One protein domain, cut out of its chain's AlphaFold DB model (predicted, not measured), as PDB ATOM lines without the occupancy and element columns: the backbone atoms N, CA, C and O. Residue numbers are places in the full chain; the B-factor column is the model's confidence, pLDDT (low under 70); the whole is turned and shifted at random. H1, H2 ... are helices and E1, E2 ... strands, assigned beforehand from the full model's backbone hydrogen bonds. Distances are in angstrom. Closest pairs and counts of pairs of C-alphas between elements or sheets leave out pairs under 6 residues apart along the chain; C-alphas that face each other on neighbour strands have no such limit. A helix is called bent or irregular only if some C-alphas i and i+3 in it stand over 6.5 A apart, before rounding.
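What this domain is: This is residues 209 to 397 of the 628 residues of the protein "Ribosome binding protein, putative" of Babesia ovata (UniProt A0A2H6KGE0). This is an elongated body of crossed helices with H2 at its middle: H1, H4 and the kinked H5 pack on H2, and H8 packs on both H4 and H5. H3 and the long link of residues 257 to 268 lie at one end of the longest axis, H6 and the start of H7 at the other, and a tiny sheet of two strands, E1 and E2, packs on the first part of H2. The printed part has 189 residues, with eight named helices and two named strands in the order H1, H2, H3, H4, E1, H5, H6, E2, H7, H8; the sheet, E1 - E2, is antiparallel. The class is mostly helix. The whole is compact, with a radius of gyration of the C-alphas of 16.6 A, and it spans 51 by 30 by 29 A.

Where its parts are: Find C-alpha 209 at (94.854, 89.189, 13.924); there H1 begins, residues 209 to 214. Next comes H2, residues 222 to 241, 29.3 A long and irregular, with C-alphas 223 and 226 7.6 A apart. H3 is residues 248 to 256. Go on to C-alpha 269 at (82.924, 79.774, 33.682), where H4 begins; it runs to residue 287, 25.3 A, with a kink of 27 degrees near residue 281. E1 is residues 293 to 295. H5, residues 307 to 329, is the longest helix by residues and measures 26.8 A; look near residue 321 for its kink of 68 degrees. H5 is irregular, with C-alphas 320 and 323 8.0 A apart. H6 is residues 340 to 347, E2 residues 353 to 355, and H7 residues 366 to 381, 22.6 A long. H8, residues 387 to 395, ends at C-alpha 395, (90.927, 76.659, 29.881).

How they stand to each other: Start at H5, the hub, which touches five helices. It touches H2 at a steep tilt of 40 degrees, opposite ways; their closest C-alphas are those of Lys 222 and His 328, 5.8 A apart. It touches H8 at a steep tilt of 42 degrees, opposite ways, closest at Arg 319 and Val 392, 5.7 A between C-alphas. With residues 308 to 316 alone it touches H3, closest at the C-alphas of Leu 254 and Lys 312, 4.7 A. H1 touches H2 about perpendicular, at 74 degrees, with the C-alphas of Val 209 and Asn 227 closest, 5.4 A apart. On H2, look also at Cys 236: its C-alpha is 4.7 A from that of Cys 276, the closest pair where H2 and H4 touch. H4 touches H7 at a shallow tilt of 27 degrees, opposite ways, with the C-alphas of Lys 282 and Val 376 closest, 6.2 A. H7 and H8 touch only at the corner by their link, closest at the C-alphas of Leu 380 and Asp 387, 4.9 A. H6 touches no helix but is near H7. Between E1 and E2, find N 294 and O 354 within hydrogen-bond range at 2.9 A. The closest C-alphas of H2 and E2, those of Ala 226 and Phe 353, are 5.3 A apart. In H1, H3, H6, H7 and H8 every O i to N i+4 pair is within hydrogen-bond range; H2 has 14 of 16, H4 13 of 15 and H5 17 of 19.

The domain as a whole: The two C-alphas farthest apart are those of Lys 262 and Pro 363, at 54.4 A. The printed part has no cut. The links from H3 to H4 and from E1 to H5 are long. The mean pLDDT of the printed part is 89.5; look for values under 70 at residues 259 to 264 and 383 to 385.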
ATOM      1  N   VAL A 209      94.272  89.555  12.616       97.31
ATOM      2  CA  VAL A 209      94.854  89.189  13.924       97.31
ATOM      3  C   VAL A 209      94.674  87.706  14.258       97.31
ATOM      4  O   VAL A 209      95.615  87.073  14.736       97.31
ATOM      5  N   PHE A 210      93.502  87.130  13.975       97.81
ATOM      6  CA  PHE A 210      93.269  85.696  14.160       97.81
ATOM      7  C   PHE A 210      94.122  84.866  13.190       97.81
ATOM      8  O   PHE A 210      94.824  83.949  13.606       97.81
ATOM      9  N   VAL A 211      94.122  85.224  11.903       98.00
ATOM     10  CA  VAL A 211      94.845  84.477  10.865       98.00
ATOM     11  C   VAL A 211      96.351  84.488  11.121       98.00
ATOM     12  O   VAL A 211      96.971  83.428  11.111       98.00
ATOM     13  N   THR A 212      96.940  85.649  11.418       96.88
ATOM     14  CA  THR A 212      98.379  85.767  11.692       96.88
ATOM     15  C   THR A 212      98.795  85.120  13.010       96.88
ATOM     16  O   THR A 212      99.939  84.689  13.112       96.88
ATOM     17  N   SER A 213      97.897  85.015  13.997       96.62
ATOM     18  CA  SER A 213      98.218  84.455  15.321       96.62
ATOM     19  C   SER A 213      97.829  82.987  15.500       96.62
ATOM     20  O   SER A 213      98.273  82.395  16.473       96.62
ATOM     21  N   VAL A 214      97.032  82.384  14.607       96.62
ATOM     22  CA  VAL A 214      96.542  80.991  14.745       96.62
ATOM     23  C   VAL A 214      96.853  80.115  13.528       96.62
ATOM     24  O   VAL A 214      97.159  78.933  13.686       96.62
ATOM     25  N   ILE A 215      96.800  80.657  12.307       95.44
ATOM     26  CA  ILE A 215      96.778  79.840  11.087       95.44
ATOM     27  C   ILE A 215      98.193  79.590  10.549       95.44
ATOM     28  O   ILE A 215      98.867  80.486  10.046       95.44
ATOM     29  N   GLY A 216      98.604  78.321  10.565       88.94
ATOM     30  CA  GLY A 216      99.867  77.856   9.988       88.94
ATOM     31  C   GLY A 216     101.069  77.955  10.934       88.94
ATOM     32  O   GLY A 216     101.010  78.525  12.019       88.94
ATOM     33  N   ASN A 217     102.198  77.376  10.519       85.81
ATOM     34  CA  ASN A 217     103.367  77.188  11.392       85.81
ATOM     35  C   ASN A 217     104.042  78.506  11.830       85.81
ATOM     36  O   ASN A 217     104.790  78.516  12.806       85.81
ATOM     37  N   SER A 218     103.782  79.614  11.127       86.81
ATOM     38  CA  SER A 218     104.267  80.955  11.470       86.81
ATOM     39  C   SER A 218     103.451  81.655  12.564       86.81
ATOM     40  O   SER A 218     103.891  82.688  13.071       86.81
ATOM     41  N   ALA A 219     102.304  81.098  12.963       91.88
ATOM     42  CA  ALA A 219     101.414  81.667  13.971       91.88
ATOM     43  C   ALA A 219     102.153  82.018  15.274       91.88
ATOM     44  O   ALA A 219     102.189  83.171  15.698       91.88
ATOM     45  N   SER A 220     102.858  81.044  15.860       94.12
ATOM     46  CA  SER A 220     103.567  81.195  17.138       94.12
ATOM     47  C   SER A 220     104.955  81.848  17.023       94.12
ATOM     48  O   SER A 220     105.869  81.478  17.764       94.12
ATOM     49  N   ARG A 221     105.161  82.763  16.070       93.44
ATOM     50  CA  ARG A 221     106.420  83.509  15.902       93.44
ATOM     51  C   ARG A 221     106.445  84.788  16.742       93.44
ATOM     52  O   ARG A 221     105.401  85.358  17.050       93.44
ATOM     53  N   LYS A 222     107.645  85.294  17.059       95.38
ATOM     54  CA  LYS A 222     107.793  86.531  17.846       95.38
ATOM     55  C   LYS A 222     107.143  87.742  17.174       95.38
ATOM     56  O   LYS A 222     106.569  88.567  17.875       95.38
ATOM     57  N   GLU A 223     107.156  87.816  15.840       96.38
ATOM     58  CA  GLU A 223     106.614  88.959  15.093       96.38
ATOM     59  C   GLU A 223     105.074  89.056  15.196       96.38
ATOM     60  O   GLU A 223     104.494  90.087  14.864       96.38
ATOM     61  N   ASN A 224     104.423  88.006  15.720       97.12
ATOM     62  CA  ASN A 224     102.998  87.947  16.044       97.12
ATOM     63  C   ASN A 224     102.699  88.095  17.549       97.12
ATOM     64  O   ASN A 224     101.561  87.870  17.952       97.12
ATOM     65  N   THR A 225     103.659  88.472  18.406       96.94
ATOM     66  CA  THR A 225     103.416  88.559  19.865       96.94
ATOM     67  C   THR A 225     102.323  89.584  20.185       96.94
ATOM     68  O   THR A 225     101.357  89.253  20.869       96.94
ATOM     69  N   ALA A 226     102.404  90.794  19.626       97.00
ATOM     70  CA  ALA A 226     101.370  91.817  19.804       97.00
ATOM     71  C   ALA A 226     100.020  91.422  19.168       97.00
ATOM     72  O   ALA A 226      98.974  91.641  19.777       97.00
ATOM     73  N   ASN A 227     100.040  90.766  17.998       97.56
ATOM     74  CA  ASN A 227      98.838  90.207  17.362       97.56
ATOM     75  C   ASN A 227      98.179  89.152  18.271       97.56
ATOM     76  O   ASN A 227      96.969  89.170  18.462       97.56
ATOM     77  N   THR A 228      98.975  88.304  18.928       97.06
ATOM     78  CA  THR A 228      98.482  87.300  19.882       97.06
ATOM     79  C   THR A 228      97.826  87.959  21.094       97.06
ATOM     80  O   THR A 228      96.765  87.521  21.526       97.06
ATOM     81  N   LEU A 229      98.399  89.043  21.627       96.69
ATOM     82  CA  LEU A 229      97.773  89.802  22.716       96.69
ATOM     83  C   LEU A 229      96.467  90.485  22.274       96.69
ATOM     84  O   LEU A 229      95.502  90.520  23.039       96.69
ATOM     85  N   ALA A 230      96.396  90.976  21.033       96.50
ATOM     86  CA  ALA A 230      95.155  91.481  20.448       96.50
ATOM     87  C   ALA A 230      94.102  90.367  20.274       96.50
ATOM     88  O   ALA A 230      92.925  90.596  20.552       96.50
ATOM     89  N   LEU A 231      94.515  89.145  19.914       97.69
ATOM     90  CA  LEU A 231      93.629  87.981  19.850       97.69
ATOM     91  C   LEU A 231      93.139  87.547  21.240       97.69
ATOM     92  O   LEU A 231      91.954  87.272  21.395       97.69
ATOM     93  N   VAL A 232      94.003  87.543  22.263       97.31
ATOM     94  CA  VAL A 232      93.595  87.288  23.659       97.31
ATOM     95  C   VAL A 232      92.570  88.328  24.113       97.31
ATOM     96  O   VAL A 232      91.575  87.959  24.733       97.31
ATOM     97  N   ARG A 233      92.734  89.606  23.742       96.50
ATOM     98  CA  ARG A 233      91.699  90.634  23.949       96.50
ATOM     99  C   ARG A 233      90.377  90.252  23.267       96.50
ATOM    100  O   ARG A 233      89.364  90.232  23.955       96.50
ATOM    101  N   THR A 234      90.378  89.917  21.974       97.06
ATOM    102  CA  THR A 234      89.154  89.524  21.243       97.06
ATOM    103  C   THR A 234      88.495  88.276  21.838       97.06
ATOM    104  O   THR A 234      87.274  88.221  21.941       97.06
ATOM    105  N   PHE A 235      89.283  87.302  22.295       98.00
ATOM    106  CA  PHE A 235      88.788  86.135  23.025       98.00
ATOM    107  C   PHE A 235      88.107  86.535  24.347       98.00
ATOM    108  O   PHE A 235      87.010  86.064  24.640       98.00
ATOM    109  N   CYS A 236      88.709  87.450  25.114       97.94
ATOM    110  CA  CYS A 236      88.112  87.981  26.342       97.94
ATOM    111  C   CYS A 236      86.831  88.790  26.068       97.94
ATOM    112  O   CYS A 236      85.889  88.696  26.850       97.94
ATOM    113  N   ASP A 237      86.775  89.547  24.965       97.25
ATOM    114  CA  ASP A 237      85.561  90.252  24.529       97.25
ATOM    115  C   ASP A 237      84.425  89.255  24.184       97.25
ATOM    116  O   ASP A 237      83.281  89.478  24.574       97.25
ATOM    117  N   ILE A 238      84.729  88.119  23.534       97.81
ATOM    118  CA  ILE A 238      83.749  87.050  23.237       97.81
ATOM    119  C   ILE A 238      83.253  86.361  24.524       97.81
ATOM    120  O   ILE A 238      82.048  86.194  24.706       97.81
ATOM    121  N   VAL A 239      84.153  86.001  25.447       97.75
ATOM    122  CA  VAL A 239      83.784  85.407  26.753       97.75
ATOM    123  C   VAL A 239      82.935  86.368  27.594       97.75
ATOM    124  O   VAL A 239      81.999  85.934  28.268       97.75
ATOM    125  N   GLY A 240      83.237  87.669  27.550       96.69
ATOM    126  CA  GLY A 240      82.445  88.703  28.217       96.69
ATOM    127  C   GLY A 240      81.058  88.912  27.599       96.69
ATOM    128  O   GLY A 240      80.133  89.275  28.321       96.69
ATOM    129  N   GLY A 241      80.905  88.662  26.292       95.88
ATOM    130  CA  GLY A 241      79.653  88.836  25.549       95.88
ATOM    131  C   GLY A 241      78.637  87.689  25.667       95.88
ATOM    132  O   GLY A 241      77.460  87.909  25.390       95.88
ATOM    133  N   GLU A 242      79.041  86.482  26.081       96.06
ATOM    134  CA  GLU A 242      78.103  85.374  26.343       96.06
ATOM    135  C   GLU A 242      77.289  85.669  27.613       96.06
ATOM    136  O   GLU A 242      77.823  85.781  28.722       96.06
ATOM    137  N   SER A 243      75.975  85.817  27.444       91.12
ATOM    138  CA  SER A 243      75.039  86.263  28.477       91.12
ATOM    139  C   SER A 243      74.670  85.179  29.489       91.12
ATOM    140  O   SER A 243      74.154  85.506  30.553       91.12
ATOM    141  N   ARG A 244      74.947  83.902  29.204       90.69
ATOM    142  CA  ARG A 244      74.670  82.788  30.123       90.69
ATOM    143  C   ARG A 244      75.718  82.689  31.234       90.69
ATOM    144  O   ARG A 244      76.928  82.708  30.978       90.69
ATOM    145  N   ASP A 245      75.254  82.468  32.459       82.81
ATOM    146  CA  ASP A 245      76.114  82.318  33.645       82.81
ATOM    147  C   ASP A 245      76.837  80.963  33.714       82.81
ATOM    148  O   ASP A 245      77.886  80.847  34.340       82.81
ATOM    149  N   GLU A 246      76.350  79.953  32.987       86.88
ATOM    150  CA  GLU A 246      77.057  78.679  32.780       86.88
ATOM    151  C   GLU A 246      77.916  78.659  31.498       86.88
ATOM    152  O   GLU A 246      78.616  77.683  31.234       86.88
ATOM    153  N   GLY A 247      77.857  79.708  30.668       90.19
ATOM    154  CA  GLY A 247      78.605  79.817  29.407       90.19
ATOM    155  C   GLY A 247      78.071  79.006  28.222       90.19
ATOM    156  O   GLY A 247      78.614  79.114  27.124       90.19
ATOM    157  N   GLY A 248      77.018  78.207  28.421       92.62
ATOM    158  CA  GLY A 248      76.215  77.587  27.361       92.62
ATOM    159  C   GLY A 248      77.011  76.886  26.253       92.62
ATOM    160  O   GLY A 248      77.924  76.097  26.509       92.62
ATOM    161  N   THR A 249      76.639  77.162  25.000       93.62
ATOM    162  CA  THR A 249      77.286  76.570  23.820       93.62
ATOM    163  C   THR A 249      78.758  76.963  23.724       93.62
ATOM    164  O   THR A 249      79.591  76.106  23.425       93.62
ATOM    165  N   LEU A 250      79.101  78.220  24.033       95.75
ATOM    166  CA  LEU A 250      80.476  78.712  23.973       95.75
ATOM    167  C   LEU A 250      81.385  77.916  24.918       95.75
ATOM    168  O   LEU A 250      82.403  77.392  24.469       95.75
ATOM    169  N   LYS A 251      80.993  77.732  26.188       94.69
ATOM    170  CA  LYS A 251      81.733  76.884  27.139       94.69
ATOM    171  C   LYS A 251      81.962  75.482  26.570       94.69
ATOM    172  O   LYS A 251      83.108  75.034  26.518       94.69
ATOM    173  N   LYS A 252      80.901  74.823  26.089       92.19
ATOM    174  CA  LYS A 252      80.994  73.478  25.502       92.19
ATOM    175  C   LYS A 252      81.993  73.437  24.335       92.19
ATOM    176  O   LYS A 252      82.802  72.518  24.256       92.19
ATOM    177  N   LYS A 253      81.993  74.448  23.462       92.81
ATOM    178  CA  LYS A 253      82.943  74.572  22.340       92.81
ATOM    179  C   LYS A 253      84.391  74.740  22.821       92.81
ATOM    180  O   LYS A 253      85.289  74.128  22.245       92.81
ATOM    181  N   LEU A 254      84.633  75.501  23.893       93.62
ATOM    182  CA  LEU A 254      85.970  75.621  24.497       93.62
ATOM    183  C   LEU A 254      86.460  74.300  25.113       93.62
ATOM    184  O   LEU A 254      87.663  74.015  25.068       93.62
ATOM    185  N   GLU A 255      85.548  73.500  25.672       90.19
ATOM    186  CA  GLU A 255      85.815  72.168  26.235       90.19
ATOM    187  C   GLU A 255      86.071  71.122  25.136       90.19
ATOM    188  O   GLU A 255      87.054  70.387  25.218       90.19
ATOM    189  N   GLU A 256      85.297  71.127  24.042       84.69
ATOM    190  CA  GLU A 256      85.563  70.326  22.830       84.69
ATOM    191  C   GLU A 256      86.981  70.560  22.262       84.69
ATOM    192  O   GLU A 256      87.560  69.673  21.637       84.69
ATOM    193  N   GLY A 257      87.561  71.744  22.488       71.44
ATOM    194  CA  GLY A 257      88.918  72.107  22.067       71.44
ATOM    195  C   GLY A 257      90.072  71.512  22.895       71.44
ATOM    196  O   GLY A 257      91.205  71.964  22.720       71.44
ATOM    197  N   HIS A 258      89.832  70.573  23.823       71.19
ATOM    198  CA  HIS A 258      90.883  69.961  24.672       71.19
ATOM    199  C   HIS A 258      91.788  68.948  23.957       71.19
ATOM    200  O   HIS A 258      92.951  68.790  24.327       71.19
ATOM    201  N   GLY A 259      91.276  68.228  22.958       61.75
ATOM    202  CA  GLY A 259      92.027  67.156  22.299       61.75
ATOM    203  C   GLY A 259      92.348  65.972  23.228       61.75
ATOM    204  O   GLY A 259      91.467  65.425  23.884       61.75
ATOM    205  N   LEU A 260      93.611  65.528  23.253       47.12
ATOM    206  CA  LEU A 260      94.039  64.247  23.849       47.12
ATOM    207  C   LEU A 260      94.060  64.190  25.395       47.12
ATOM    208  O   LEU A 260      94.431  63.155  25.957       47.12
ATOM    209  N   ILE A 261      93.663  65.253  26.100       51.69
ATOM    210  CA  ILE A 261      93.615  65.272  27.570       51.69
ATOM    211  C   ILE A 261      92.397  64.462  28.050       51.69
ATOM    212  O   ILE A 261      91.306  64.985  28.236       51.69
ATOM    213  N   LYS A 262      92.594  63.159  28.294       52.56
ATOM    214  CA  LYS A 262      91.554  62.203  28.744       52.56
ATOM    215  C   LYS A 262      90.963  62.466  30.145       52.56
ATOM    216  O   LYS A 262      90.255  61.609  30.668       52.56
ATOM    217  N   ILE A 263      91.276  63.589  30.791       54.00
ATOM    218  CA  ILE A 263      90.819  63.901  32.151       54.00
ATOM    219  C   ILE A 263      89.609  64.841  32.044       54.00
ATOM    220  O   ILE A 263      89.781  65.950  31.541       54.00
ATOM    221  N   PRO A 264      88.408  64.454  32.517       55.53
ATOM    222  CA  PRO A 264      87.208  65.282  32.415       55.53
ATOM    223  C   PRO A 264      87.268  66.462  33.399       55.53
ATOM    224  O   PRO A 264      86.726  66.406  34.502       55.53
ATOM    225  N   ARG A 265      87.954  67.537  33.002       73.19
ATOM    226  CA  ARG A 265      88.006  68.811  33.727       73.19
ATOM    227  C   ARG A 265      87.190  69.856  32.982       73.19
ATOM    228  O   ARG A 265      87.594  70.334  31.926       73.19
ATOM    229  N   SER A 266      86.034  70.191  33.546       86.44
ATOM    230  CA  SER A 266      85.186  71.261  33.028       86.44
ATOM    231  C   SER A 266      85.797  72.634  33.325       86.44
ATOM    232  O   SER A 266      86.445  72.830  34.354       86.44
ATOM    233  N   ILE A 267      85.579  73.595  32.431       91.12
ATOM    234  CA  ILE A 267      86.005  74.984  32.612       91.12
ATOM    235  C   ILE A 267      85.098  75.652  33.655       91.12
ATOM    236  O   ILE A 267      83.871  75.691  33.501       91.12
ATOM    237  N   CYS A 268      85.693  76.238  34.698       92.56
ATOM    238  CA  CYS A 268      84.976  77.163  35.572       92.56
ATOM    239  C   CYS A 268      84.633  78.432  34.789       92.56
ATOM    240  O   CYS A 268      85.512  79.236  34.472       92.56
ATOM    241  N   TRP A 269      83.351  78.620  34.472       94.00
ATOM    242  CA  TRP A 269      82.924  79.774  33.682       94.00
ATOM    243  C   TRP A 269      83.109  81.095  34.434       94.00
ATOM    244  O   TRP A 269      83.521  82.086  33.837       94.00
ATOM    245  N   GLN A 270      82.895  81.092  35.755       93.31
ATOM    246  CA  GLN A 270      83.084  82.272  36.596       93.31
ATOM    247  C   GLN A 270      84.550  82.721  36.649       93.31
ATOM    248  O   GLN A 270      84.826  83.899  36.438       93.31
ATOM    249  N   ASP A 271      85.492  81.798  36.879       93.56
ATOM    250  CA  ASP A 271      86.928  82.108  36.854       93.56
ATOM    251  C   ASP A 271      87.353  82.593  35.462       93.56
ATOM    252  O   ASP A 271      88.105  83.561  35.366       93.56
ATOM    253  N   LEU A 272      86.828  81.997  34.378       95.88
ATOM    254  CA  LEU A 272      87.124  82.454  33.018       95.88
ATOM    255  C   LEU A 272      86.589  83.869  32.760       95.88
ATOM    256  O   LEU A 272      87.354  84.712  32.301       95.88
ATOM    257  N   LYS A 273      85.324  84.172  33.093       95.81
ATOM    258  CA  LYS A 273      84.753  85.526  32.951       95.81
ATOM    259  C   LYS A 273      85.525  86.558  33.780       95.81
ATOM    260  O   LYS A 273      85.903  87.599  33.241       95.81
ATOM    261  N   THR A 274      85.812  86.264  35.050       94.75
ATOM    262  CA  THR A 274      86.590  87.151  35.935       94.75
ATOM    263  C   THR A 274      87.996  87.400  35.379       94.75
ATOM    264  O   THR A 274      88.419  88.551  35.251       94.75
ATOM    265  N   HIS A 275      88.709  86.344  34.978       95.62
ATOM    266  CA  HIS A 275      90.075  86.461  34.460       95.62
ATOM    267  C   HIS A 275      90.133  87.153  33.092       95.62
ATOM    268  O   HIS A 275      91.003  87.992  32.852       95.62
ATOM    269  N   CYS A 276      89.164  86.887  32.211       97.19
ATOM    270  CA  CYS A 276      89.011  87.607  30.948       97.19
ATOM    271  C   CYS A 276      88.745  89.104  31.168       97.19
ATOM    272  O   CYS A 276      89.315  89.922  30.446       97.19
ATOM    273  N   ALA A 277      87.958  89.494  32.178       95.75
ATOM    274  CA  ALA A 277      87.748  90.903  32.519       95.75
ATOM    275  C   ALA A 277      89.039  91.587  33.021       95.75
ATOM    276  O   ALA A 277      89.347  92.714  32.612       95.75
ATOM    277  N   GLU A 278      89.844  90.905  33.843       94.19
ATOM    278  CA  GLU A 278      91.162  91.402  34.261       94.19
ATOM    279  C   GLU A 278      92.129  91.565  33.082       94.19
ATOM    280  O   GLU A 278      92.691  92.649  32.890       94.19
ATOM    281  N   LEU A 279      92.294  90.520  32.265       94.25
ATOM    282  CA  LEU A 279      93.096  90.556  31.039       94.25
ATOM    283  C   LEU A 279      92.646  91.696  30.124       94.25
ATOM    284  O   LEU A 279      93.475  92.458  29.623       94.25
ATOM    285  N   ARG A 280      91.333  91.872  29.950       93.69
ATOM    286  CA  ARG A 280      90.763  92.915  29.098       93.69
ATOM    287  C   ARG A 280      91.082  94.326  29.590       93.69
ATOM    288  O   ARG A 280      91.370  95.200  28.766       93.69
ATOM    289  N   LYS A 281      91.091  94.539  30.911       91.75
ATOM    290  CA  LYS A 281      91.509  95.791  31.566       91.75
ATOM    291  C   LYS A 281      93.015  96.041  31.411       91.75
ATOM    292  O   LYS A 281      93.411  97.161  31.093       91.75
ATOM    293  N   LYS A 282      93.849  95.009  31.586       91.44
ATOM    294  CA  LYS A 282      95.318  95.088  31.457       91.44
ATOM    295  C   LYS A 282      95.738  95.371  30.007       91.44
ATOM    296  O   LYS A 282      96.418  96.361  29.752       91.44
ATOM    297  N   LEU A 283      95.233  94.594  29.047       92.31
ATOM    298  CA  LEU A 283      95.444  94.792  27.603       92.31
ATOM    299  C   LEU A 283      94.825  96.101  27.083       92.31
ATOM    300  O   LEU A 283      95.324  96.688  26.122       92.31
ATOM    301  N   GLY A 284      93.777  96.606  27.742       88.81
ATOM    302  CA  GLY A 284      93.197  97.917  27.456       88.81
ATOM    303  C   GLY A 284      94.204  99.064  27.579       88.81
ATOM    304  O   GLY A 284      94.195  99.957  26.734       88.81
ATOM    305  N   LYS A 285      95.140  99.000  28.541       87.75
ATOM    306  CA  LYS A 285      96.224  99.993  28.682       87.75
ATOM    307  C   LYS A 285      97.172 100.051  27.480       87.75
ATOM    308  O   LYS A 285      97.822 101.070  27.277       87.75
ATOM    309  N   LEU A 286      97.269  98.970  26.702       87.62
ATOM    310  CA  LEU A 286      98.094  98.926  25.495       87.62
ATOM    311  C   LEU A 286      97.319  99.338  24.241       87.62
ATOM    312  O   LEU A 286      97.913  99.967  23.377       87.62
ATOM    313  N   PHE A 287      96.027  98.993  24.137       88.88
ATOM    314  CA  PHE A 287      95.310  98.980  22.849       88.88
ATOM    315  C   PHE A 287      93.933  99.689  22.815       88.88
ATOM    316  O   PHE A 287      93.246  99.605  21.789       88.88
ATOM    317  N   ASN A 288      93.460 100.329  23.894       78.56
ATOM    318  CA  ASN A 288      92.163 101.042  23.891       78.56
ATOM    319  C   ASN A 288      92.262 102.548  23.580       78.56
ATOM    320  O   ASN A 288      91.278 103.116  23.127       78.56
ATOM    321  N   ASP A 289      93.408 103.181  23.829       74.06
ATOM    322  CA  ASP A 289      93.617 104.635  23.724       74.06
ATOM    323  C   ASP A 289      94.451 104.960  22.470       74.06
ATOM    324  O   ASP A 289      95.440 104.281  22.184       74.06
ATOM    325  N   ASP A 290      94.075 105.996  21.716       74.12
ATOM    326  CA  ASP A 290      94.827 106.461  20.540       74.12
ATOM    327  C   ASP A 290      96.242 106.946  20.905       74.12
ATOM    328  O   ASP A 290      97.158 106.845  20.084       74.12
ATOM    329  N   LYS A 291      96.457 107.375  22.160       77.31
ATOM    330  CA  LYS A 291      97.773 107.693  22.745       77.31
ATOM    331  C   LYS A 291      98.588 106.458  23.173       77.31
ATOM    332  O   LYS A 291      99.531 106.591  23.959       77.31
ATOM    333  N   ARG A 292      98.212 105.246  22.759       85.25
ATOM    334  CA  ARG A 292      98.907 103.997  23.120       85.25
ATOM    335  C   ARG A 292      99.388 103.240  21.877       85.25
ATOM    336  O   ARG A 292      99.709 103.839  20.847       85.25
ATOM    337  N   PHE A 293      99.556 101.932  22.013       92.00
ATOM    338  CA  PHE A 293     100.126 101.070  20.996       92.00
ATOM    339  C   PHE A 293      99.046 100.499  20.074       92.00
ATOM    340  O   PHE A 293      97.848 100.487  20.364       92.00
ATOM    341  N   ASP A 294      99.513  99.998  18.945       93.69
ATOM    342  CA  ASP A 294      98.783  99.162  18.002       93.69
ATOM    343  C   ASP A 294      99.689  97.948  17.685       93.69
ATOM    344  O   ASP A 294     100.706  97.714  18.353       93.69
ATOM    345  N   PHE A 295      99.304  97.124  16.721       95.56
ATOM    346  CA  PHE A 295     100.007  95.907  16.322       95.56
ATOM    347  C   PHE A 295     100.061  95.779  14.792       95.56
ATOM    348  O   PHE A 295      99.308  96.432  14.068       95.56
ATOM    349  N   THR A 296     100.957  94.939  14.264       96.56
ATOM    350  CA  THR A 296     101.166  94.800  12.806       96.56
ATOM    351  C   THR A 296      99.921  94.319  12.049       96.56
ATOM    352  O   THR A 296      99.695  94.725  10.900       96.56
ATOM    353  N   GLY A 297      99.123  93.459  12.683       95.62
ATOM    354  CA  GLY A 297      97.902  92.876  12.139       95.62
ATOM    355  C   GLY A 297      96.680  93.799  12.158       95.62
ATOM    356  O   GLY A 297      96.737  94.971  12.528       95.62
ATOM    357  N   GLN A 298      95.545  93.255  11.736       95.12
ATOM    358  CA  GLN A 298      94.274  93.956  11.594       95.12
ATOM    359  C   GLN A 298      93.181  93.252  12.406       95.12
ATOM    360  O   GLN A 298      92.910  92.071  12.192       95.12
ATOM    361  N   SER A 299      92.553  93.967  13.343       93.31
ATOM    362  CA  SER A 299      91.407  93.438  14.091       93.31
ATOM    363  C   SER A 299      90.173  93.297  13.208       93.31
ATOM    364  O   SER A 299      89.908  94.142  12.354       93.31
ATOM    365  N   THR A 300      89.388  92.259  13.473       95.75
ATOM    366  CA  THR A 300      88.015  92.099  12.975       95.75
ATOM    367  C   THR A 300      87.030  92.601  14.032       95.75
ATOM    368  O   THR A 300      87.309  92.476  15.226       95.75
ATOM    369  N   ALA A 301      85.873  93.134  13.630       95.00
ATOM    370  CA  ALA A 301      84.798  93.408  14.582       95.00
ATOM    371  C   ALA A 301      84.070  92.105  14.958       95.00
ATOM    372  O   ALA A 301      83.948  91.192  14.147       95.00
ATOM    373  N   ILE A 302      83.568  92.019  16.192       95.88
ATOM    374  CA  ILE A 302      83.007  90.779  16.770       95.88
ATOM    375  C   ILE A 302      81.781  90.268  15.988       95.88
ATOM    376  O   ILE A 302      81.593  89.064  15.844       95.88
ATOM    377  N   LYS A 303      80.994  91.186  15.411       96.12
ATOM    378  CA  LYS A 303      79.850  90.901  14.524       96.12
ATOM    379  C   LYS A 303      80.215  90.159  13.225       96.12
ATOM    380  O   LYS A 303      79.342  89.563  12.606       96.12
ATOM    381  N   ASP A 304      81.481  90.212  12.813       97.50
ATOM    382  CA  ASP A 304      81.983  89.663  11.549       97.50
ATOM    383  C   ASP A 304      82.703  88.305  11.757       97.50
ATOM    384  O   ASP A 304      83.307  87.749  10.837       97.50
ATOM    385  N   LEU A 305      82.636  87.758  12.981       97.88
ATOM    386  CA  LEU A 305      83.299  86.526  13.418       97.88
ATOM    387  C   LEU A 305      82.295  85.419  13.764       97.88
ATOM    388  O   LEU A 305      81.261  85.671  14.383       97.88
ATOM    389  N   GLN A 306      82.655  84.167  13.471       97.69
ATOM    390  CA  GLN A 306      81.979  82.989  14.028       97.69
ATOM    391  C   GLN A 306      82.521  82.744  15.437       97.69
ATOM    392  O   GLN A 306      83.462  81.976  15.638       97.69
ATOM    393  N   GLN A 307      81.965  83.474  16.405       97.00
ATOM    394  CA  GLN A 307      82.545  83.635  17.742       97.00
ATOM    395  C   GLN A 307      82.845  82.303  18.450       97.00
ATOM    396  O   GLN A 307      83.926  82.158  19.011       97.00
ATOM    397  N   GLU A 308      81.943  81.318  18.377       96.12
ATOM    398  CA  GLU A 308      82.133  79.996  18.996       96.12
ATOM    399  C   GLU A 308      83.325  79.220  18.413       96.12
ATOM    400  O   GLU A 308      84.185  78.757  19.164       96.12
ATOM    401  N   GLU A 309      83.407  79.084  17.085       96.62
ATOM    402  CA  GLU A 309      84.483  78.325  16.428       96.62
ATOM    403  C   GLU A 309      85.826  79.059  16.511       96.62
ATOM    404  O   GLU A 309      86.867  78.433  16.732       96.62
ATOM    405  N   LEU A 310      85.816  80.394  16.404       97.06
ATOM    406  CA  LEU A 310      87.020  81.207  16.574       97.06
ATOM    407  C   LEU A 310      87.548  81.114  18.009       97.06
ATOM    408  O   LEU A 310      88.754  80.949  18.201       97.06
ATOM    409  N   ALA A 311      86.676  81.187  19.017       97.38
ATOM    410  CA  ALA A 311      87.079  81.063  20.413       97.38
ATOM    411  C   ALA A 311      87.568  79.642  20.740       97.38
ATOM    412  O   ALA A 311      88.573  79.495  21.436       97.38
ATOM    413  N   LYS A 312      86.933  78.603  20.181       96.56
ATOM    414  CA  LYS A 312      87.364  77.198  20.288       96.56
ATOM    415  C   LYS A 312      88.773  76.973  19.743       96.56
ATOM    416  O   LYS A 312      89.624  76.447  20.464       96.56
ATOM    417  N   GLU A 313      89.042  77.398  18.510       96.50
ATOM    418  CA  GLU A 313      90.368  77.230  17.901       96.50
ATOM    419  C   GLU A 313      91.416  78.143  18.570       96.50
ATOM    420  O   GLU A 313      92.546  77.714  18.789       96.50
ATOM    421  N   THR A 314      91.032  79.348  19.013       97.00
ATOM    422  CA  THR A 314      91.904  80.234  19.812       97.00
ATOM    423  C   THR A 314      92.284  79.602  21.155       97.00
ATOM    424  O   THR A 314      93.457  79.602  21.519       97.00
ATOM    425  N   ALA A 315      91.328  79.021  21.888       95.94
ATOM    426  CA  ALA A 315      91.591  78.354  23.164       95.94
ATOM    427  C   ALA A 315      92.502  77.130  22.994       95.94
ATOM    428  O   ALA A 315      93.458  76.966  23.752       95.94
ATOM    429  N   LYS A 316      92.257  76.306  21.967       95.06
ATOM    430  CA  LYS A 316      93.147  75.204  21.571       95.06
ATOM    431  C   LYS A 316      94.562  75.707  21.258       95.06
ATOM    432  O   LYS A 316      95.526  75.221  21.846       95.06
ATOM    433  N   TRP A 317      94.690  76.729  20.413       95.31
ATOM    434  CA  TRP A 317      95.987  77.306  20.063       95.31
ATOM    435  C   TRP A 317      96.727  77.862  21.287       95.31
ATOM    436  O   TRP A 317      97.933  77.650  21.414       95.31
ATOM    437  N   LEU A 318      96.025  78.520  22.219       94.88
ATOM    438  CA  LEU A 318      96.612  79.032  23.462       94.88
ATOM    439  C   LEU A 318      97.181  77.900  24.326       94.88
ATOM    440  O   LEU A 318      98.336  78.001  24.745       94.88
ATOM    441  N   ARG A 319      96.436  76.798  24.518       92.69
ATOM    442  CA  ARG A 319      96.916  75.597  25.235       92.69
ATOM    443  C   ARG A 319      98.220  75.048  24.640       92.69
ATOM    444  O   ARG A 319      99.109  74.642  25.382       92.69
ATOM    445  N   GLU A 320      98.350  75.069  23.314       92.38
ATOM    446  CA  GLU A 320      99.530  74.573  22.587       92.38
ATOM    447  C   GLU A 320     100.717  75.564  22.544       92.38
ATOM    448  O   GLU A 320     101.868  75.145  22.384       92.38
ATOM    449  N   ASN A 321     100.472  76.880  22.636       94.44
ATOM    450  CA  ASN A 321     101.461  77.901  22.253       94.44
ATOM    451  C   ASN A 321     101.785  78.961  23.318       94.44
ATOM    452  O   ASN A 321     102.776  79.676  23.136       94.44
ATOM    453  N   VAL A 322     101.045  79.058  24.431       92.12
ATOM    454  CA  VAL A 322     101.247  80.115  25.448       92.12
ATOM    455  C   VAL A 322     102.695  80.211  25.943       92.12
ATOM    456  O   VAL A 322     103.263  81.302  25.999       92.12
ATOM    457  N   THR A 323     103.357  79.073  26.167       92.56
ATOM    458  CA  THR A 323     104.757  79.005  26.617       92.56
ATOM    459  C   THR A 323     105.722  79.674  25.633       92.56
ATOM    460  O   THR A 323     106.709  80.282  26.053       92.56
ATOM    461  N   LYS A 324     105.434  79.614  24.324       94.56
ATOM    462  CA  LYS A 324     106.220  80.290  23.277       94.56
ATOM    463  C   LYS A 324     105.994  81.802  23.324       94.56
ATOM    464  O   LYS A 324     106.958  82.559  23.267       94.56
ATOM    465  N   VAL A 325     104.738  82.230  23.480       93.88
ATOM    466  CA  VAL A 325     104.335  83.646  23.587       93.88
ATOM    467  C   VAL A 325     104.984  84.291  24.814       93.88
ATOM    468  O   VAL A 325     105.679  85.299  24.680       93.88
ATOM    469  N   ARG A 326     104.886  83.651  25.986       92.62
ATOM    470  CA  ARG A 326     105.617  84.033  27.206       92.62
ATOM    471  C   ARG A 326     107.132  84.061  26.977       92.62
ATOM    472  O   ARG A 326     107.802  85.006  27.377       92.62
ATOM    473  N   GLY A 327     107.672  83.083  26.248       94.25
ATOM    474  CA  GLY A 327     109.074  83.045  25.816       94.25
ATOM    475  C   GLY A 327     109.510  84.188  24.881       94.25
ATOM    476  O   GLY A 327     110.713  84.410  24.723       94.25
ATOM    477  N   HIS A 328     108.572  84.928  24.281       94.75
ATOM    478  CA  HIS A 328     108.830  86.179  23.563       94.75
ATOM    479  C   HIS A 328     108.692  87.397  24.483       94.75
ATOM    480  O   HIS A 328     109.588  88.237  24.503       94.75
ATOM    481  N   LEU A 329     107.649  87.447  25.319       93.69
ATOM    482  CA  LEU A 329     107.469  88.498  26.330       93.69
ATOM    483  C   LEU A 329     108.646  88.565  27.322       93.69
ATOM    484  O   LEU A 329     109.061  89.652  27.712       93.69
ATOM    485  N   ASN A 330     109.263  87.432  27.664       92.19
ATOM    486  CA  ASN A 330     110.474  87.355  28.496       92.19
ATOM    487  C   ASN A 330     111.738  87.934  27.831       92.19
ATOM    488  O   ASN A 330     112.735  88.156  28.513       92.19
ATOM    489  N   LYS A 331     111.718  88.185  26.516       92.62
ATOM    490  CA  LYS A 331     112.832  88.795  25.767       92.62
ATOM    491  C   LYS A 331     112.649  90.297  25.541       92.62
ATOM    492  O   LYS A 331     113.603  90.964  25.145       92.62
ATOM    493  N   ILE A 332     111.456  90.825  25.812       91.50
ATOM    494  CA  ILE A 332     111.197  92.262  25.880       91.50
ATOM    495  C   ILE A 332     111.778  92.779  27.200       91.50
ATOM    496  O   ILE A 332     111.456  92.277  28.276       91.50
ATOM    497  N   LYS A 333     112.686  93.747  27.133       88.31
ATOM    498  CA  LYS A 333     113.277  94.369  28.320       88.31
ATOM    499  C   LYS A 333     112.296  95.363  28.938       88.31
ATOM    500  O   LYS A 333     111.455  95.922  28.248       88.31
ATOM    501  N   GLU A 334     112.435  95.584  30.237       86.81
ATOM    502  CA  GLU A 334     111.730  96.648  30.949       86.81
ATOM    503  C   GLU A 334     112.425  97.996  30.717       86.81
ATOM    504  O   GLU A 334     113.658  98.068  30.697       86.81
ATOM    505  N   TYR A 335     111.643  99.062  30.533       84.50
ATOM    506  CA  TYR A 335     112.169 100.422  30.455       84.50
ATOM    507  C   TYR A 335     112.448 100.973  31.858       84.50
ATOM    508  O   TYR A 335     111.534 101.395  32.567       84.50
ATOM    509  N   THR A 336     113.724 101.003  32.238       78.56
ATOM    510  CA  THR A 336     114.195 101.628  33.481       78.56
ATOM    511  C   THR A 336     114.591 103.087  33.236       78.56
ATOM    512  O   THR A 336     113.920 104.006  33.706       78.56
ATOM    513  N   THR A 337     115.648 103.302  32.451       72.88
ATOM    514  CA  THR A 337     116.136 104.593  31.943       72.88
ATOM    515  C   THR A 337     116.862 104.378  30.611       72.88
ATOM    516  O   THR A 337     117.372 103.288  30.349       72.88
ATOM    517  N   GLY A 338     116.942 105.408  29.764       75.88
ATOM    518  CA  GLY A 338     117.763 105.383  28.549       75.88
ATOM    519  C   GLY A 338     117.152 106.165  27.391       75.88
ATOM    520  O   GLY A 338     116.259 106.986  27.585       75.88
ATOM    521  N   ASP A 339     117.640 105.892  26.182       85.88
ATOM    522  CA  ASP A 339     117.030 106.394  24.953       85.88
ATOM    523  C   ASP A 339     115.767 105.592  24.592       85.88
ATOM    524  O   ASP A 339     115.764 104.357  24.575       85.88
ATOM    525  N   PHE A 340     114.693 106.310  24.257       86.88
ATOM    526  CA  PHE A 340     113.454 105.715  23.764       86.88
ATOM    527  C   PHE A 340     113.626 105.092  22.370       86.88
ATOM    528  O   PHE A 340     112.982 104.081  22.090       86.88
ATOM    529  N   GLY A 341     114.502 105.645  21.521       88.50
ATOM    530  CA  GLY A 341     114.787 105.129  20.179       88.50
ATOM    531  C   GLY A 341     115.322 103.698  20.200       88.50
ATOM    532  O   GLY A 341     114.726 102.791  19.609       88.50
ATOM    533  N   ASP A 342     116.406 103.473  20.940       88.62
ATOM    534  CA  ASP A 342     117.009 102.154  21.152       88.62
ATOM    535  C   ASP A 342     116.036 101.178  21.832       88.62
ATOM    536  O   ASP A 342     115.902 100.020  21.415       88.62
ATOM    537  N   TYR A 343     115.295 101.663  22.838       89.88
ATOM    538  CA  TYR A 343     114.302 100.863  23.545       89.88
ATOM    539  C   TYR A 343     113.197 100.361  22.606       89.88
ATOM    540  O   TYR A 343     112.989  99.147  22.516       89.88
ATOM    541  N   TYR A 344     112.513 101.242  21.872       91.31
ATOM    542  CA  TYR A 344     111.440 100.823  20.966       91.31
ATOM    543  C   TYR A 344     111.979 100.011  19.775       91.31
ATOM    544  O   TYR A 344     111.365  99.011  19.401       91.31
ATOM    545  N   THR A 345     113.169 100.335  19.255       90.44
ATOM    546  CA  THR A 345     113.851  99.540  18.212       90.44
ATOM    547  C   THR A 345     114.024  98.075  18.622       90.44
ATOM    548  O   THR A 345     113.721  97.173  17.841       90.44
ATOM    549  N   LYS A 346     114.474  97.814  19.856       90.94
ATOM    550  CA  LYS A 346     114.788  96.450  20.320       90.94
ATOM    551  C   LYS A 346     113.600  95.702  20.932       90.94
ATOM    552  O   LYS A 346     113.641  94.474  20.991       90.94
ATOM    553  N   ASN A 347     112.557  96.410  21.375       90.88
ATOM    554  CA  ASN A 347     111.482  95.837  22.199       90.88
ATOM    555  C   ASN A 347     110.063  95.984  21.621       90.88
ATOM    556  O   ASN A 347     109.178  95.243  22.040       90.88
ATOM    557  N   LEU A 348     109.831  96.892  20.665       93.44
ATOM    558  CA  LEU A 348     108.500  97.159  20.102       93.44
ATOM    559  C   LEU A 348     108.289  96.392  18.783       93.44
ATOM    560  O   LEU A 348     107.620  95.355  18.742       93.44
ATOM    561  N   PHE A 349     108.940  96.860  17.716       95.44
ATOM    562  CA  PHE A 349     108.777  96.341  16.354       95.44
ATOM    563  C   PHE A 349     109.135  94.853  16.185       95.44
ATOM    564  O   PHE A 349     108.361  94.149  15.532       95.44
ATOM    565  N   PRO A 350     110.210  94.300  16.797       96.19
ATOM    566  CA  PRO A 350     110.562  92.883  16.634       96.19
ATOM    567  C   PRO A 350     109.522  91.900  17.197       96.19
ATOM    568  O   PRO A 350     109.620  90.699  16.936       96.19
ATOM    569  N   TYR A 351     108.552  92.402  17.968       96.94
ATOM    570  CA  TYR A 351     107.467  91.643  18.597       96.94
ATOM    571  C   TYR A 351     106.082  91.983  18.019       96.94
ATOM    572  O   TYR A 351     105.054  91.513  18.515       96.94
ATOM    573  N   GLY A 352     106.052  92.785  16.951       96.75
ATOM    574  CA  GLY A 352     104.842  93.163  16.229       96.75
ATOM    575  C   GLY A 352     104.050  94.321  16.842       96.75
ATOM    576  O   GLY A 352     102.955  94.589  16.355       96.75
ATOM    577  N   PHE A 353     104.561  95.000  17.876       96.12
ATOM    578  CA  PHE A 353     103.938  96.217  18.409       96.12
ATOM    579  C   PHE A 353     104.266  97.430  17.526       96.12
ATOM    580  O   PHE A 353     105.336  97.506  16.917       96.12
ATOM    581  N   THR A 354     103.356  98.400  17.495       94.50
ATOM    582  CA  THR A 354     103.470  99.669  16.760       94.50
ATOM    583  C   THR A 354     102.867 100.810  17.593       94.50
ATOM    584  O   THR A 354     102.315 100.575  18.666       94.50
ATOM    585  N   PHE A 355     102.953 102.059  17.130       92.50
ATOM    586  CA  PHE A 355     102.209 103.182  17.723       92.50
ATOM    587  C   PHE A 355     100.848 103.343  17.033       92.50
ATOM    588  O   PHE A 355     100.758 103.097  15.830       92.50
ATOM    589  N   ARG A 356      99.814 103.764  17.779       86.88
ATOM    590  CA  ARG A 356      98.446 103.925  17.260       86.88
ATOM    591  C   ARG A 356      98.246 105.263  16.541       86.88
ATOM    592  O   ARG A 356      98.343 105.295  15.318       86.88
ATOM    593  N   ASP A 357      98.056 106.370  17.263       83.31
ATOM    594  CA  ASP A 357      98.147 107.717  16.683       83.31
ATOM    595  C   ASP A 357      99.276 108.521  17.342       83.31
ATOM    596  O   ASP A 357      99.124 109.177  18.376       83.31
ATOM    597  N   ARG A 358     100.434 108.503  16.674       79.62
ATOM    598  CA  ARG A 358     101.639 109.248  17.067       79.62
ATOM    599  C   ARG A 358     101.415 110.756  17.230       79.62
ATOM    600  O   ARG A 358     102.169 111.381  17.966       79.62
ATOM    601  N   PHE A 359     100.397 111.340  16.591       81.56
ATOM    602  CA  PHE A 359     100.084 112.768  16.711       81.56
ATOM    603  C   PHE A 359      99.280 113.109  17.978       81.56
ATOM    604  O   PHE A 359      99.154 114.286  18.317       81.56
ATOM    605  N   LYS A 360      98.750 112.112  18.704       82.31
ATOM    606  CA  LYS A 360      98.101 112.307  20.018       82.31
ATOM    607  C   LYS A 360      99.083 112.199  21.185       82.31
ATOM    608  O   LYS A 360      98.788 112.720  22.263       82.31
ATOM    609  N   ILE A 361     100.215 111.519  20.983       83.56
ATOM    610  CA  ILE A 361     101.212 111.244  22.022       83.56
ATOM    611  C   ILE A 361     102.104 112.477  22.208       83.56
ATOM    612  O   ILE A 361     102.941 112.799  21.363       83.56
ATOM    613  N   GLN A 362     101.926 113.169  23.329       85.19
ATOM    614  CA  GLN A 362     102.744 114.322  23.708       85.19
ATOM    615  C   GLN A 362     104.070 113.868  24.343       85.19
ATOM    616  O   GLN A 362     104.131 112.767  24.894       85.19
ATOM    617  N   PRO A 363     105.129 114.705  24.364       84.19
ATOM    618  CA  PRO A 363     106.398 114.368  25.025       84.19
ATOM    619  C   PRO A 363     106.249 113.939  26.498       84.19
ATOM    620  O   PRO A 363     106.997 113.090  26.974       84.19
ATOM    621  N   SER A 364     105.243 114.469  27.201       85.44
ATOM    622  CA  SER A 364     104.873 114.089  28.573       85.44
ATOM    623  C   SER A 364     104.294 112.675  28.706       85.44
ATOM    624  O   SER A 364     104.365 112.083  29.781       85.44
ATOM    625  N   ASP A 365     103.707 112.131  27.637       85.94
ATOM    626  CA  ASP A 365     103.080 110.808  27.641       85.94
ATOM    627  C   ASP A 365     104.131 109.688  27.481       85.94
ATOM    628  O   ASP A 365     103.945 108.585  27.993       85.94
ATOM    629  N   VAL A 366     105.258 109.965  26.811       85.69
ATOM    630  CA  VAL A 366     106.259 108.959  26.391       85.69
ATOM    631  C   VAL A 366     106.901 108.176  27.554       85.69
ATOM    632  O   VAL A 366     107.000 106.949  27.442       85.69
ATOM    633  N   PRO A 367     107.272 108.786  28.702       85.88
ATOM    634  CA  PRO A 367     107.782 108.033  29.852       85.88
ATOM    635  C   PRO A 367     106.738 107.092  30.465       85.88
ATOM    636  O   PRO A 367     107.096 106.048  31.006       85.88
ATOM    637  N   ASN A 368     105.453 107.444  30.378       85.81
ATOM    638  CA  ASN A 368     104.359 106.602  30.863       85.81
ATOM    639  C   ASN A 368     104.012 105.504  29.850       85.81
ATOM    640  O   ASN A 368     103.734 104.383  30.255       85.81
ATOM    641  N   LEU A 369     104.123 105.782  28.549       87.25
ATOM    642  CA  LEU A 369     103.938 104.815  27.464       87.25
ATOM    643  C   LEU A 369     104.925 103.634  27.567       87.25
ATOM    644  O   LEU A 369     104.516 102.474  27.488       87.25
ATOM    645  N   ALA A 370     106.208 103.908  27.828       85.50
ATOM    646  CA  ALA A 370     107.221 102.866  28.028       85.50
ATOM    647  C   ALA A 370     107.016 102.062  29.333       85.50
ATOM    648  O   ALA A 370     107.267 100.851  29.367       85.50
ATOM    649  N   LYS A 371     106.510 102.710  30.394       85.19
ATOM    650  CA  LYS A 371     106.143 102.061  31.666       85.19
ATOM    651  C   LYS A 371     104.890 101.193  31.547       85.19
ATOM    652  O   LYS A 371     104.905 100.075  32.046       85.19
ATOM    653  N   ASP A 372     103.841 101.659  30.867       86.00
ATOM    654  CA  ASP A 372     102.626 100.873  30.607       86.00
ATOM    655  C   ASP A 372     102.957  99.625  29.774       86.00
ATOM    656  O   ASP A 372     102.487  98.536  30.106       86.00
ATOM    657  N   LEU A 373     103.827  99.754  28.759       87.94
ATOM    658  CA  LEU A 373     104.337  98.604  28.002       87.94
ATOM    659  C   LEU A 373     105.023  97.592  28.926       87.94
ATOM    660  O   LEU A 373     104.649  96.423  28.942       87.94
ATOM    661  N   SER A 374     105.987  98.057  29.725       85.38
ATOM    662  CA  SER A 374     106.773  97.207  30.628       85.38
ATOM    663  C   SER A 374     105.900  96.525  31.686       85.38
ATOM    664  O   SER A 374     105.988  95.315  31.874       85.38
ATOM    665  N   GLY A 375     105.012  97.278  32.342       86.31
ATOM    666  CA  GLY A 375     104.164  96.788  33.427       86.31
ATOM    667  C   GLY A 375     103.097  95.792  32.972       86.31
ATOM    668  O   GLY A 375     102.867  94.797  33.657       86.31
ATOM    669  N   VAL A 376     102.475  96.004  31.805       87.88
ATOM    670  CA  VAL A 376     101.526  95.021  31.251       87.88
ATOM    671  C   VAL A 376     102.266  93.778  30.753       87.88
ATOM    672  O   VAL A 376     101.804  92.666  30.989       87.88
ATOM    673  N   ILE A 377     103.438  93.934  30.128       89.50
ATOM    674  CA  ILE A 377     104.260  92.794  29.694       89.50
ATOM    675  C   ILE A 377     104.776  91.977  30.885       89.50
ATOM    676  O   ILE A 377     104.801  90.753  30.780       89.50
ATOM    677  N   ASN A 378     105.117  92.608  32.014       87.38
ATOM    678  CA  ASN A 378     105.455  91.917  33.262       87.38
ATOM    679  C   ASN A 378     104.288  91.036  33.750       87.38
ATOM    680  O   ASN A 378     104.451  89.817  33.812       87.38
ATOM    681  N   ALA A 379     103.089  91.595  33.947       86.38
ATOM    682  CA  ALA A 379     101.928  90.828  34.429       86.38
ATOM    683  C   ALA A 379     101.520  89.665  33.490       86.38
ATOM    684  O   ALA A 379     101.108  88.590  33.933       86.38
ATOM    685  N   LEU A 380     101.685  89.849  32.173       88.06
ATOM    686  CA  LEU A 380     101.420  88.820  31.161       88.06
ATOM    687  C   LEU A 380     102.470  87.694  31.115       88.06
ATOM    688  O   LEU A 380     102.183  86.648  30.529       88.06
ATOM    689  N   ARG A 381     103.681  87.905  31.654       85.62
ATOM    690  CA  ARG A 381     104.834  86.991  31.491       85.62
ATOM    691  C   ARG A 381     105.365  86.360  32.776       85.62
ATOM    692  O   ARG A 381     106.229  85.483  32.697       85.62
ATOM    693  N   GLU A 382     104.889  86.818  33.932       79.81
ATOM    694  CA  GLU A 382     105.098  86.156  35.223       79.81
ATOM    695  C   GLU A 382     104.786  84.650  35.123       79.81
ATOM    696  O   GLU A 382     104.000  84.229  34.283       79.81
ATOM    697  N   GLY A 383     105.463  83.825  35.931       63.50
ATOM    698  CA  GLY A 383     105.555  82.371  35.725       63.50
ATOM    699  C   GLY A 383     104.266  81.587  36.007       63.50
ATOM    700  O   GLY A 383     103.236  81.790  35.381       63.50
ATOM    701  N   THR A 384     104.297  80.663  36.967       57.56
ATOM    702  CA  THR A 384     103.132  79.848  37.385       57.56
ATOM    703  C   THR A 384     102.103  80.651  38.202       57.56
ATOM    704  O   THR A 384     101.667  80.218  39.262       57.56
ATOM    705  N   ASN A 385     101.819  81.878  37.759       63.25
ATOM    706  CA  ASN A 385     100.879  82.846  38.327       63.25
ATOM    707  C   ASN A 385     100.500  83.966  37.332       63.25
ATOM    708  O   ASN A 385      99.527  84.673  37.599       63.25
ATOM    709  N   GLY A 386     101.244  84.152  36.229       78.50
ATOM    710  CA  GLY A 386     101.014  85.240  35.276       78.50
ATOM    711  C   GLY A 386      99.751  85.056  34.437       78.50
ATOM    712  O   GLY A 386      99.228  83.949  34.279       78.50
ATOM    713  N   ASP A 387      99.254  86.160  33.879       87.38
ATOM    714  CA  ASP A 387      97.902  86.205  33.315       87.38
ATOM    715  C   ASP A 387      97.682  85.261  32.122       87.38
ATOM    716  O   ASP A 387      96.574  84.759  31.926       87.38
ATOM    717  N   LEU A 388      98.712  85.002  31.314       91.94
ATOM    718  CA  LEU A 388      98.586  84.115  30.156       91.94
ATOM    719  C   LEU A 388      98.593  82.632  30.549       91.94
ATOM    720  O   LEU A 388      97.800  81.862  30.005       91.94
ATOM    721  N   ASP A 389      99.427  82.229  31.510       91.56
ATOM    722  CA  ASP A 389      99.434  80.847  32.002       91.56
ATOM    723  C   ASP A 389      98.160  80.547  32.801       91.56
ATOM    724  O   ASP A 389      97.517  79.530  32.542       91.56
ATOM    725  N   ARG A 390      97.704  81.472  33.664       92.88
ATOM    726  CA  ARG A 390      96.424  81.337  34.385       92.88
ATOM    727  C   ARG A 390      95.235  81.182  33.431       92.88
ATOM    728  O   ARG A 390      94.355  80.363  33.684       92.88
ATOM    729  N   LEU A 391      95.215  81.913  32.311       94.69
ATOM    730  CA  LEU A 391      94.183  81.733  31.281       94.69
ATOM    731  C   LEU A 391      94.179  80.291  30.750       94.69
ATOM    732  O   LEU A 391      93.113  79.691  30.617       94.69
ATOM    733  N   VAL A 392      95.352  79.710  30.488       93.00
ATOM    734  CA  VAL A 392      95.463  78.322  30.017       93.00
ATOM    735  C   VAL A 392      95.144  77.302  31.117       93.00
ATOM    736  O   VAL A 392      94.506  76.296  30.821       93.00
ATOM    737  N   GLU A 393      95.468  77.563  32.383       91.81
ATOM    738  CA  GLU A 393      95.040  76.726  33.519       91.81
ATOM    739  C   GLU A 393      93.512  76.703  33.689       91.81
ATOM    740  O   GLU A 393      92.936  75.643  33.955       91.81
ATOM    741  N   ILE A 394      92.836  77.840  33.490       93.12
ATOM    742  CA  ILE A 394      91.366  77.920  33.505       93.12
ATOM    743  C   ILE A 394      90.780  77.182  32.293       93.12
ATOM    744  O   ILE A 394      89.871  76.366  32.452       93.12
ATOM    745  N   LEU A 395      91.331  77.391  31.091       92.94
ATOM    746  CA  LEU A 395      90.927  76.659  29.881       92.94
ATOM    747  C   LEU A 395      91.175  75.145  29.997       92.94
ATOM    748  O   LEU A 395      90.466  74.363  29.362       92.94
ATOM    749  N   ASN A 396      92.145  74.715  30.800       90.94
ATOM    750  CA  ASN A 396      92.418  73.307  31.094       90.94
ATOM    751  C   ASN A 396      91.576  72.745  32.256       90.94
ATOM    752  O   ASN A 396      91.688  71.555  32.562       90.94
ATOM    753  N   GLY A 397      90.759  73.576  32.914       89.19
ATOM    754  CA  GLY A 397      89.992  73.211  34.109       89.19
ATOM    755  C   GLY A 397      90.871  72.784  35.294       89.19
ATOM    756  O   GLY A 397      90.420  72.030  36.154       89.19
TER     757      GLY A 397